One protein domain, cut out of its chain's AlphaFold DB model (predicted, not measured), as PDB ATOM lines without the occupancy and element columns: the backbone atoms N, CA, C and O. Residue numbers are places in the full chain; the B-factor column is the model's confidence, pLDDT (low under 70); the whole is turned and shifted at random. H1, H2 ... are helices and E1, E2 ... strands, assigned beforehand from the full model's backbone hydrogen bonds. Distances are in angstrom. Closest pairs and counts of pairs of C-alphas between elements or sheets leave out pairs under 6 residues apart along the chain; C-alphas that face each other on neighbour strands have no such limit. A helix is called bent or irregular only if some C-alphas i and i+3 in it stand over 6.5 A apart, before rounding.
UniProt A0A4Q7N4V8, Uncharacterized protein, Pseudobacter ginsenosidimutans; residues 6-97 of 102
ATOM      1  N   LYS A   6      87.636  36.224  23.845       93.06
ATOM      2  CA  LYS A   6      86.427  35.561  24.366       93.06
ATOM      3  C   LYS A   6      85.282  35.577  23.352       93.06
ATOM      4  O   LYS A   6      84.637  34.556  23.135       93.06
ATOM      5  N   SER A   7      85.064  36.723  22.708       91.56
ATOM      6  CA  SER A   7      84.008  36.897  21.708       91.56
ATOM      7  C   SER A   7      84.313  36.174  20.395       91.56
ATOM      8  O   SER A   7      83.387  35.784  19.697       91.56
ATOM      9  N   LYS A   8      85.595  35.995  20.049       89.88
ATOM     10  CA  LYS A   8      86.033  35.308  18.821       89.88
ATOM     11  C   LYS A   8      86.058  33.786  18.963       89.88
ATOM     12  O   LYS A   8      85.711  33.081  18.028       89.88
ATOM     13  N   LEU A   9      86.525  33.301  20.110       89.25
ATOM     14  CA  LEU A   9      86.809  31.889  20.363       89.25
ATOM     15  C   LEU A   9      85.637  31.164  21.038       89.25
ATOM     16  O   LEU A   9      85.529  29.948  20.926       89.25
ATOM     17  N   GLY A  10      84.754  31.888  21.733       91.31
ATOM     18  CA  GLY A  10      83.550  31.318  22.346       91.31
ATOM     19  C   GLY A  10      83.791  30.528  23.638       91.31
ATOM     20  O   GLY A  10      82.875  29.880  24.134       91.31
ATOM     21  N   PHE A  11      84.995  30.585  24.211       91.12
ATOM     22  CA  PHE A  11      85.355  29.936  25.477       91.12
ATOM     23  C   PHE A  11      86.076  30.914  26.426       91.12
ATOM     24  O   PHE A  11      86.477  31.993  25.989       91.12
ATOM     25  N   PRO A  12      86.192  30.623  27.737       93.38
ATOM     26  CA  PRO A  12      87.003  31.434  28.648       93.38
ATOM     27  C   PRO A  12      88.506  31.231  28.400       93.38
ATOM     28  O   PRO A  12      88.912  30.194  27.886       93.38
ATOM     29  N   ALA A  13      89.324  32.202  28.809       95.31
ATOM     30  CA  ALA A  13      90.779  32.064  28.774       95.31
ATOM     31  C   ALA A  13      91.256  30.871  29.621       95.31
ATOM     32  O   ALA A  13      90.654  30.561  30.652       95.31
ATOM     33  N   ASP A  14      92.350  30.230  29.206       94.94
ATOM     34  CA  ASP A  14      92.831  28.990  29.821       94.94
ATOM     35  C   ASP A  14      93.644  29.248  31.098       94.94
ATOM     36  O   ASP A  14      93.553  28.485  32.057       94.94
ATOM     37  N   PHE A  15      94.440  30.321  31.134       93.38
ATOM     38  CA  PHE A  15      95.191  30.742  32.324       93.38
ATOM     39  C   PHE A  15      95.617  32.213  32.235       93.38
ATOM     40  O   PHE A  15      95.555  32.828  31.174       93.38
ATOM     41  N   ARG A  16      96.059  32.792  33.358       94.62
ATOM     42  CA  ARG A  16      96.596  34.160  33.434       94.62
ATOM     43  C   ARG A  16      98.082  34.122  33.776       94.62
ATOM     44  O   ARG A  16      98.502  33.323  34.610       94.62
ATOM     45  N   VAL A  17      98.864  35.013  33.172       93.31
ATOM     46  CA  VAL A  17     100.300  35.175  33.453       93.31
ATOM     47  C   VAL A  17     100.623  36.601  33.879       93.31
ATOM     48  O   VAL A  17      99.926  37.544  33.502       93.31
ATOM     49  N   ARG A  18     101.719  36.761  34.627       94.62
ATOM     50  CA  ARG A  18     102.450  38.031  34.711       94.62
ATOM     51  C   ARG A  18     103.543  38.021  33.653       94.62
ATOM     52  O   ARG A  18     104.212  37.004  33.488       94.62
ATOM     53  N   TYR A  19     103.733  39.137  32.960       93.38
ATOM     54  CA  TYR A  19     104.755  39.261  31.927       93.38
ATOM     55  C   TYR A  19     105.692  40.435  32.198       93.38
ATOM     56  O   TYR A  19     105.372  41.385  32.913       93.38
ATOM     57  N   THR A  20     106.869  40.373  31.587       94.38
ATOM     58  CA  THR A  20     107.771  41.512  31.430       94.38
ATOM     59  C   THR A  20     108.421  41.403  30.060       94.38
ATOM     60  O   THR A  20     109.061  40.398  29.758       94.38
ATOM     61  N   PHE A  21     108.250  42.416  29.215       94.56
ATOM     62  CA  PHE A  21     108.964  42.496  27.951       94.56
ATOM     63  C   PHE A  21     110.409  42.903  28.202       94.56
ATOM     64  O   PHE A  21     110.693  43.880  28.899       94.56
ATOM     65  N   PHE A  22     111.339  42.175  27.594       93.00
ATOM     66  CA  PHE A  22     112.725  42.605  27.570       93.00
ATOM     67  C   PHE A  22     112.894  43.763  26.587       93.00
ATOM     68  O   PHE A  22     112.384  43.742  25.463       93.00
ATOM     69  N   VAL A  23     113.615  44.781  27.042       91.81
ATOM     70  CA  VAL A  23     114.113  45.879  26.210       91.81
ATOM     71  C   VAL A  23     115.391  45.447  25.495       91.81
ATOM     72  O   VAL A  23     115.972  44.406  25.821       91.81
ATOM     73  N   LYS A  24     115.840  46.241  24.522       93.25
ATOM     74  CA  LYS A  24     117.001  45.932  23.673       93.25
ATOM     75  C   LYS A  24     118.253  45.578  24.483       93.25
ATOM     76  O   LYS A  24     118.953  44.630  24.144       93.25
ATOM     77  N   GLU A  25     118.500  46.286  25.579       92.06
ATOM     78  CA  GLU A  25     119.667  46.112  26.454       92.06
ATOM     79  C   GLU A  25     119.658  44.757  27.178       92.06
ATOM     80  O   GLU A  25     120.703  44.263  27.586       92.06
ATOM     81  N   LYS A  26     118.480  44.137  27.311       91.56
ATOM     82  CA  LYS A  26     118.276  42.807  27.904       91.56
ATOM     83  C   LYS A  26     118.006  41.727  26.846       91.56
ATOM     84  O   LYS A  26     117.437  40.689  27.164       91.56
ATOM     85  N   GLY A  27     118.367  41.979  25.584       91.06
ATOM     86  CA  GLY A  27     118.189  41.034  24.476       91.06
ATOM     87  C   GLY A  27     116.774  40.980  23.893       91.06
ATOM     88  O   GLY A  27     116.469  40.088  23.106       91.06
ATOM     89  N   GLY A  28     115.897  41.914  24.266       90.88
ATOM     90  CA  GLY A  28     114.547  42.003  23.721       90.88
ATOM     91  C   GLY A  28     114.411  42.968  22.542       90.88
ATOM     92  O   GLY A  28     115.379  43.345  21.880       90.88
ATOM     93  N   ARG A  29     113.171  43.376  22.246       89.50
ATOM     94  CA  ARG A  29     112.864  44.257  21.104       89.50
ATOM     95  C   ARG A  29     113.147  45.721  21.453       89.50
ATOM     96  O   ARG A  29     113.030  46.132  22.601       89.50
ATOM     97  N   SER A  30     113.457  46.537  20.441       91.62
ATOM     98  CA  SER A  30     113.662  47.987  20.614       91.62
ATOM     99  C   SER A  30     112.371  48.789  20.800       91.62
ATOM    100  O   SER A  30     112.417  49.927  21.253       91.62
ATOM    101  N   LYS A  31     111.224  48.217  20.424       93.31
ATOM    102  CA  LYS A  31     109.895  48.815  20.575       93.31
ATOM    103  C   LYS A  31     108.985  47.819  21.276       93.31
ATOM    104  O   LYS A  31     109.039  46.624  20.973       93.31
ATOM    105  N   LEU A  32     108.148  48.327  22.174       94.75
ATOM    106  CA  LEU A  32     107.134  47.524  22.843       94.75
ATOM    107  C   LEU A  32     106.058  47.077  21.837       94.75
ATOM    108  O   LEU A  32     105.777  47.797  20.871       94.75
ATOM    109  N   PRO A  33     105.500  45.870  22.013       94.69
ATOM    110  CA  PRO A  33     104.458  45.354  21.137       94.69
ATOM    111  C   PRO A  33     103.115  46.044  21.390       94.69
ATOM    112  O   PRO A  33     102.952  46.771  22.360       94.69
ATOM    113  N   PHE A  34     102.147  45.782  20.519       95.88
ATOM    114  CA  PHE A  34     100.770  46.265  20.628       95.88
ATOM    115  C   PHE A  34      99.834  45.086  20.919       95.88
ATOM    116  O   PHE A  34     100.195  43.927  20.675       95.88
ATOM    117  N   GLN A  35      98.625  45.369  21.413       96.12
ATOM    118  CA  GLN A  35      97.583  44.351  21.582       96.12
ATOM    119  C   GLN A  35      97.331  43.607  20.260       96.12
ATOM    120  O   GLN A  35      97.286  44.214  19.187       96.12
ATOM    121  N   GLY A  36      97.151  42.287  20.343       91.62
ATOM    122  CA  GLY A  36      96.962  41.422  19.174       91.62
ATOM    123  C   GLY A  36      98.263  40.942  18.520       91.62
ATOM    124  O   GLY A  36      98.215  40.338  17.448       91.62
ATOM    125  N   ILE A  37      99.425  41.177  19.144       91.00
ATOM    126  CA  ILE A  37     100.671  40.520  18.734       91.00
ATOM    127  C   ILE A  37     100.506  38.995  18.748       91.00
ATOM    128  O   ILE A  37      99.985  38.406  19.693       91.00
ATOM    129  N   ARG A  38     101.007  38.344  17.694       82.81
ATOM    130  CA  ARG A  38     101.178  36.893  17.678       82.81
ATOM    131  C   ARG A  38     102.474  36.548  18.395       82.81
ATOM    132  O   ARG A  38     103.557  36.764  17.853       82.81
ATOM    133  N   SER A  39     102.333  36.032  19.604       78.50
ATOM    134  CA  SER A  39     103.406  35.383  20.350       78.50
ATOM    135  C   SER A  39     103.096  33.895  20.379       78.50
ATOM    136  O   SER A  39     101.943  33.538  20.614       78.50
ATOM    137  N   ASP A  40     104.091  33.049  20.120       72.94
ATOM    138  CA  ASP A  40     103.981  31.634  20.465       72.94
ATOM    139  C   ASP A  40     104.615  31.410  21.839       72.94
ATOM    140  O   ASP A  40     105.455  32.192  22.294       72.94
ATOM    141  N   PHE A  41     104.163  30.370  22.518       82.62
ATOM    142  CA  PHE A  41     104.602  30.026  23.862       82.62
ATOM    143  C   PHE A  41     105.658  28.934  23.781       82.62
ATOM    144  O   PHE A  41     105.607  28.111  22.878       82.62
ATOM    145  N   TRP A  42     106.597  28.892  24.718       83.25
ATOM    146  CA  TRP A  42     107.575  27.811  24.793       83.25
ATOM    147  C   TRP A  42     107.684  27.332  26.233       83.25
ATOM    148  O   TRP A  42     107.716  28.142  27.159       83.25
ATOM    149  N   TYR A  43     107.690  26.015  26.422       84.19
ATOM    150  CA  TYR A  43     107.890  25.421  27.741       84.19
ATOM    151  C   TYR A  43     109.379  25.234  28.000       84.19
ATOM    152  O   TYR A  43     110.143  25.011  27.075       84.19
ATOM    153  N   ASP A  44     109.778  25.259  29.260       82.50
ATOM    154  CA  ASP A  44     111.077  24.726  29.662       82.50
ATOM    155  C   ASP A  44     110.967  23.192  29.757       82.50
ATOM    156  O   ASP A  44     110.522  22.650  30.775       82.50
ATOM    157  N   PHE A  45     111.196  22.491  28.640       77.31
ATOM    158  CA  PHE A  45     111.026  21.036  28.541       77.31
ATOM    159  C   PHE A  45     111.899  20.408  27.443       77.31
ATOM    160  O   PHE A  45     111.671  20.615  26.267       77.31
ATOM    161  N   GLU A  46     112.813  19.504  27.771       73.62
ATOM    162  CA  GLU A  46     113.805  18.993  26.801       73.62
ATOM    163  C   GLU A  46     113.254  18.181  25.600       73.62
ATOM    164  O   GLU A  46     113.978  17.931  24.642       73.62
ATOM    165  N   GLY A  47     111.976  17.787  25.591       75.25
ATOM    166  CA  GLY A  47     111.372  16.959  24.532       75.25
ATOM    167  C   GLY A  47     110.643  17.728  23.424       75.25
ATOM    168  O   GLY A  47     109.599  17.271  22.952       75.25
ATOM    169  N   HIS A  48     111.110  18.919  23.048       75.00
ATOM    170  CA  HIS A  48     110.483  19.695  21.975       75.00
ATOM    171  C   HIS A  48     110.730  19.087  20.587       75.00
ATOM    172  O   HIS A  48     111.825  18.627  20.278       75.00
ATOM    173  N   SER A  49     109.724  19.165  19.711       75.81
ATOM    174  CA  SER A  49     109.911  18.956  18.270       75.81
ATOM    175  C   SER A  49     110.233  20.292  17.596       75.81
ATOM    176  O   SER A  49     109.603  21.303  17.911       75.81
ATOM    177  N   GLN A  50     111.185  20.304  16.655       63.44
ATOM    178  CA  GLN A  50     111.664  21.520  15.972       63.44
ATOM    179  C   GLN A  50     110.558  22.317  15.255       63.44
ATOM    180  O   GLN A  50     110.707  23.520  15.079       63.44
ATOM    181  N   ASN A  51     109.434  21.683  14.903       70.25
ATOM    182  CA  ASN A  51     108.313  22.333  14.210       70.25
ATOM    183  C   ASN A  51     107.063  22.474  15.093       70.25
ATOM    184  O   ASN A  51     105.945  22.626  14.594       70.25
ATOM    185  N   GLN A  52     107.222  22.377  16.413       77.19
ATOM    186  CA  GLN A  52     106.097  22.421  17.331       77.19
ATOM    187  C   GLN A  52     105.631  23.859  17.566       77.19
ATOM    188  O   GLN A  52     106.191  24.571  18.389       77.19
ATOM    189  N   LEU A  53     104.538  24.250  16.913       81.94
ATOM    190  CA  LEU A  53     103.772  25.429  17.322       81.94
ATOM    191  C   LEU A  53     102.870  25.054  18.493       81.94
ATOM    192  O   LEU A  53     102.184  24.023  18.433       81.94
ATOM    193  N   TYR A  54     102.870  25.853  19.553       87.56
ATOM    194  CA  TYR A  54     102.015  25.611  20.717       87.56
ATOM    195  C   TYR A  54     100.684  26.347  20.614       87.56
ATOM    196  O   TYR A  54      99.712  25.891  21.207       87.56
ATOM    197  N   MET A  55     100.609  27.395  19.787       88.69
ATOM    198  CA  MET A  55      99.371  28.121  19.484       88.69
ATOM    199  C   MET A  55      98.684  28.628  20.755       88.69
ATOM    200  O   MET A  55      97.459  28.569  20.887       88.69
ATOM    201  N   ILE A  56      99.496  29.116  21.693       91.38
ATOM    202  CA  ILE A  56      99.021  29.800  22.888       91.38
ATOM    203  C   ILE A  56      99.301  31.287  22.713       91.38
ATOM    204  O   ILE A  56     100.458  31.693  22.639       91.38
ATOM    205  N   GLY A  57      98.243  32.092  22.646       92.25
ATOM    206  CA  GLY A  57      98.336  33.532  22.417       92.25
ATOM    207  C   GLY A  57      97.975  34.354  23.658       92.25
ATOM    208  O   GLY A  57      97.019  33.996  24.350       92.25
ATOM    209  N   PRO A  58      98.689  35.457  23.942       94.75
ATOM    210  CA  PRO A  58      98.314  36.388  24.996       94.75
ATOM    211  C   PRO A  58      97.217  37.360  24.540       94.75
ATOM    212  O   PRO A  58      97.157  37.783  23.386       94.75
ATOM    213  N   GLU A  59      96.400  37.780  25.491       96.25
ATOM    214  CA  GLU A  59      95.524  38.939  25.414       96.25
ATOM    215  C   GLU A  59      95.784  39.807  26.643       96.25
ATOM    216  O   GLU A  59      95.581  39.377  27.778       96.25
ATOM    217  N   PHE A  60      96.303  41.009  26.413       97.38
ATOM    218  CA  PHE A  60      96.886  41.823  27.474       97.38
ATOM    219  C   PHE A  60      95.834  42.626  28.238       97.38
ATOM    220  O   PHE A  60      94.887  43.153  27.642       97.38
ATOM    221  N   GLU A  61      96.038  42.728  29.549       97.88
ATOM    222  CA  GLU A  61      95.180  43.452  30.484       97.88
ATOM    223  C   GLU A  61      95.802  44.808  30.873       97.88
ATOM    224  O   GLU A  61      97.025  44.978  30.863       97.88
ATOM    225  N   ASP A  62      94.951  45.779  31.202       96.38
ATOM    226  CA  ASP A  62      95.328  47.057  31.805       96.38
ATOM    227  C   ASP A  62      95.606  46.917  33.316       96.38
ATOM    228  O   ASP A  62      95.523  45.833  33.895       96.38
ATOM    229  N   SER A  63      95.929  48.029  33.986       95.06
ATOM    230  CA  SER A  63      96.206  48.047  35.431       95.06
ATOM    231  C   SER A  63      95.019  47.648  36.312       95.06
ATOM    232  O   SER A  63      95.211  47.356  37.490       95.06
ATOM    233  N   LEU A  64      93.798  47.671  35.775       96.00
ATOM    234  CA  LEU A  64      92.570  47.283  36.465       96.00
ATOM    235  C   LEU A  64      92.169  45.830  36.154       96.00
ATOM    236  O   LEU A  64      91.177  45.345  36.694       96.00
ATOM    237  N   GLY A  65      92.932  45.128  35.309       94.81
ATOM    238  CA  GLY A  65      92.639  43.760  34.887       94.81
ATOM    239  C   GLY A  65      91.621  43.662  33.748       94.81
ATOM    240  O   GLY A  65      91.104  42.575  33.497       94.81
ATOM    241  N   ASN A  66      91.309  44.762  33.056       96.38
ATOM    242  CA  ASN A  66      90.434  44.740  31.882       96.38
ATOM    243  C   ASN A  66      91.249  44.527  30.606       96.38
ATOM    244  O   ASN A  66      92.385  44.977  30.505       96.38
ATOM    245  N   ILE A  67      90.660  43.896  29.587       97.00
ATOM    246  CA  ILE A  67      91.328  43.742  28.289       97.00
ATOM    247  C   ILE A  67      91.598  45.113  27.664       97.00
ATOM    248  O   ILE A  67      90.679  45.910  27.482       97.00
ATOM    249  N   ILE A  68      92.845  45.356  27.254       96.88
ATOM    250  CA  ILE A  68      93.212  46.566  26.513       96.88
ATOM    251  C   ILE A  68      92.569  46.491  25.123       96.88
ATOM    252  O   ILE A  68      92.993  45.701  24.279       96.88
ATOM    253  N   LEU A  69      91.532  47.294  24.881       95.56
ATOM    254  CA  LEU A  69      90.825  47.345  23.592       95.56
ATOM    255  C   LEU A  69      91.470  48.315  22.599       95.56
ATOM    256  O   LEU A  69      91.311  48.175  21.384       95.56
ATOM    257  N   ASP A  70      92.190  49.313  23.097       93.44
ATOM    258  CA  ASP A  70      92.922  50.240  22.251       93.44
ATOM    259  C   ASP A  70      94.251  49.620  21.806       93.44
ATOM    260  O   ASP A  70      95.150  49.377  22.603       93.44
ATOM    261  N   ASN A  71      94.369  49.360  20.507       92.69
ATOM    262  CA  ASN A  71      95.573  48.813  19.893       92.69
ATOM    263  C   ASN A  71      96.400  49.872  19.148       92.69
ATOM    264  O   ASN A  71      97.289  49.509  18.381       92.69
ATOM    265  N   SER A  72      96.102  51.161  19.346       93.88
ATOM    266  CA  SER A  72      96.891  52.275  18.806       93.88
ATOM    267  C   SER A  72      98.106  52.621  19.669       93.88
ATOM    268  O   SER A  72      99.056  53.224  19.173       93.88
ATOM    269  N   ASN A  73      98.103  52.184  20.931       94.56
ATOM    270  CA  ASN A  73      99.168  52.421  21.896       94.56
ATOM    271  C   ASN A  73      99.974  51.142  22.185       94.56
ATOM    272  O   ASN A  73      99.408  50.042  22.204       94.56
ATOM    273  N   PRO A  74     101.298  51.262  22.404       95.75
ATOM    274  CA  PRO A  74     102.117  50.129  22.800       95.75
ATOM    275  C   PRO A  74     101.708  49.622  24.185       95.75
ATOM    276  O   PRO A  74     101.274  50.380  25.054       95.75
ATOM    277  N   LEU A  75     101.879  48.322  24.390       96.25
ATOM    278  CA  LEU A  75     101.621  47.650  25.653       96.25
ATOM    279  C   LEU A  75     102.608  48.116  26.731       96.25
ATOM    280  O   LEU A  75     103.763  48.415  26.408       96.25
ATOM    281  N   PRO A  76     102.201  48.124  28.013       95.50
ATOM    282  CA  PRO A  76     103.115  48.328  29.130       95.50
ATOM    283  C   PRO A  76     104.284  47.335  29.110       95.50
ATOM    284  O   PRO A  76     104.167  46.213  28.619       95.50
ATOM    285  N   ILE A  77     105.429  47.723  29.681       95.56
ATOM    286  CA  ILE A  77     106.596  46.830  29.768       95.56
ATOM    287  C   ILE A  77     106.332  45.611  30.664       95.56
ATOM    288  O   ILE A  77     106.894  44.547  30.429       95.56
ATOM    289  N   ASN A  78     105.479  45.754  31.678       96.62
ATOM    290  CA  ASN A  78     105.057  44.689  32.581       96.62
ATOM    291  C   ASN A  78     103.549  44.783  32.843       96.62
ATOM    292  O   ASN A  78     102.957  45.851  32.711       96.62
ATOM    293  N   GLY A  79     102.938  43.657  33.203       96.75
ATOM    294  CA  GLY A  79     101.506  43.581  33.479       96.75
ATOM    295  C   GLY A  79     101.009  42.142  33.521       96.75
ATOM    296  O   GLY A  79     101.789  41.209  33.747       96.75
ATOM    297  N   THR A  80      99.713  41.960  33.276       97.62
ATOM    298  CA  THR A  80      99.086  40.641  33.162       97.62
ATOM    299  C   THR A  80      98.495  40.400  31.779       97.62
ATOM    300  O   THR A  80      98.173  41.327  31.034       97.62
ATOM    301  N   ALA A  81      98.408  39.129  31.408       96.75
ATOM    302  CA  ALA A  81      97.763  38.703  30.177       96.75
ATOM    303  C   ALA A  81      96.952  37.430  30.415       96.75
ATOM    304  O   ALA A  81      97.384  36.527  31.140       96.75
ATOM    305  N   LEU A  82      95.796  37.355  29.762       96.38
ATOM    306  CA  LEU A  82      95.043  36.124  29.593       96.38
ATOM    307  C   LEU A  82      95.663  35.314  28.458       96.38
ATOM    308  O   LEU A  82      95.929  35.842  27.383       96.38
ATOM    309  N   MET A  83      95.887  34.030  28.691       94.38
ATOM    310  CA  MET A  83      96.483  33.119  27.726       94.38
ATOM    311  C   MET A  83      95.406  32.216  27.136       94.38
ATOM    312  O   MET A  83      94.565  31.670  27.855       94.38
ATOM    313  N   TRP A  84      95.452  32.073  25.817       94.50
ATOM    314  CA  TRP A  84      94.434  31.404  25.020       94.50
ATOM    315  C   TRP A  84      95.054  30.253  24.245       94.50
ATOM    316  O   TRP A  84      95.865  30.482  23.350       94.50
ATOM    317  N   ILE A  85      94.656  29.026  24.560       92.81
ATOM    318  CA  ILE A  85      94.976  27.835  23.780       92.81
ATOM    319  C   ILE A  85      94.017  27.816  22.589       92.81
ATOM    320  O   ILE A  85      92.829  27.525  22.725       92.81
ATOM    321  N   ILE A  86      94.541  28.155  21.411       89.69
ATOM    322  CA  ILE A  86      93.731  28.367  20.203       89.69
ATOM    323  C   ILE A  86      93.120  27.052  19.695       89.69
ATOM    324  O   ILE A  86      92.051  27.077  19.096       89.69
ATOM    325  N   VAL A  87      93.777  25.913  19.948       90.00
ATOM    326  CA  VAL A  87      93.327  24.572  19.537       90.00
ATOM    327  C   VAL A  87      92.840  23.791  20.767       90.00
ATOM    328  O   VAL A  87      93.676  23.269  21.515       90.00
ATOM    329  N   PRO A  88      91.515  23.716  21.014       89.50
ATOM    330  CA  PRO A  88      90.931  23.122  22.220       89.50
ATOM    331  C   PRO A  88      91.420  21.708  22.550       89.50
ATOM    332  O   PRO A  88      91.636  21.383  23.717       89.50
ATOM    333  N   GLU A  89      91.653  20.881  21.533       91.31
ATOM    334  CA  GLU A  89      92.086  19.483  21.647       91.31
ATOM    335  C   GLU A  89      93.468  19.359  22.300       91.31
ATOM    336  O   GLU A  89      93.828  18.310  22.830       91.31
ATOM    337  N   ARG A  90      94.252  20.442  22.297       89.75
ATOM    338  CA  ARG A  90      95.592  20.483  22.884       89.75
ATOM    339  C   ARG A  90      95.608  20.908  24.344       89.75
ATOM    340  O   ARG A  90      96.661  20.828  24.976       89.75
ATOM    341  N   ARG A  91      94.471  21.321  24.912       92.25
ATOM    342  CA  ARG A  91      94.384  21.722  26.325       92.25
ATOM    343  C   ARG A  91      94.956  20.681  27.288       92.25
ATOM    344  O   ARG A  91      95.772  21.095  28.106       92.25
ATOM    345  N   PRO A  92      94.653  19.369  27.178       92.19
ATOM    346  CA  PRO A  92      95.218  18.379  28.097       92.19
ATOM    347  C   PRO A  92      96.749  18.337  28.054       92.19
ATOM    348  O   PRO A  92      97.405  18.274  29.092       92.19
ATOM    349  N   TYR A  93      97.332  18.450  26.854       90.00
ATOM    350  CA  TYR A  93      98.783  18.519  26.685       90.00
ATOM    351  C   TYR A  93      99.369  19.745  27.393       90.00
ATOM    352  O   TYR A  93     100.346  19.626  28.127       90.00
ATOM    353  N   HIS A  94      98.776  20.923  27.186       91.12
ATOM    354  CA  HIS A  94      99.265  22.162  27.790       91.12
ATOM    355  C   HIS A  94      99.077  22.173  29.306       91.12
ATOM    356  O   HIS A  94     100.008  22.514  30.024       91.12
ATOM    357  N   GLN A  95      97.927  21.728  29.812       89.25
ATOM    358  CA  GLN A  95      97.649  21.633  31.249       89.25
ATOM    359  C   GLN A  95      98.649  20.723  31.974       89.25
ATOM    360  O   GLN A  95      99.058  21.041  33.083       89.25
ATOM    361  N   GLY A  96      99.110  19.643  31.333       87.69
ATOM    362  CA  GLY A  96     100.158  18.775  31.885       87.69
ATOM    363  C   GLY A  96     101.571  19.380  31.889       87.69
ATOM    364  O   GLY A  96     102.493  18.766  32.420       87.69
ATOM    365  N   LYS A  97     101.772  20.552  31.273       86.75
ATOM    366  CA  LYS A  97     103.079  21.221  31.130       86.75
ATOM    367  C   LYS A  97     103.122  22.595  31.795       86.75
ATOM    368  O   LYS A  97     104.181  23.005  32.268       86.75
TER     369      LYS A  97
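This is residues 6 to 97 of the 102 residues of an uncharacterized protein of Pseudobacter ginsenosidimutans (UniProt A0A4Q7N4V8). With little regular structure, long loops spread from a small twisted sheet, with H2 at one end, H1 to one side. The 92 printed residues run H1, E1, E2, E3, H2, mixed in class, under half in named elements; the sheet, E1, E3, E2, is antiparallel. The whole is compact, radius of gyration of the C-alphas 14.1 A, but flat, 34 by 34 by 18 A.

Find C-alpha 6 at (86.427, 35.561, 24.366), where H1, residues 6 to 9, begins. E1 is residues 15 to 20, E2 56 to 60, E3 78 to 85, 21.5 A long. Irregular H2, residues 88 to 95, has C-alphas 89 and 92 7.3 A apart and ends with C-alpha 95 at (97.649, 21.633, 31.249).

Between E1 and E3, find N 17 and O 81 2.9 A apart; in hairpin E2 and E3, N 59 and O 82, 2.7 A. H2, with 2 of 4 O i to N i+4 pairs within hydrogen-bond range, only grazes the sheet.

Links E1 to E2 and E2 to E3 are long; residue 50 has pLDDT under 70.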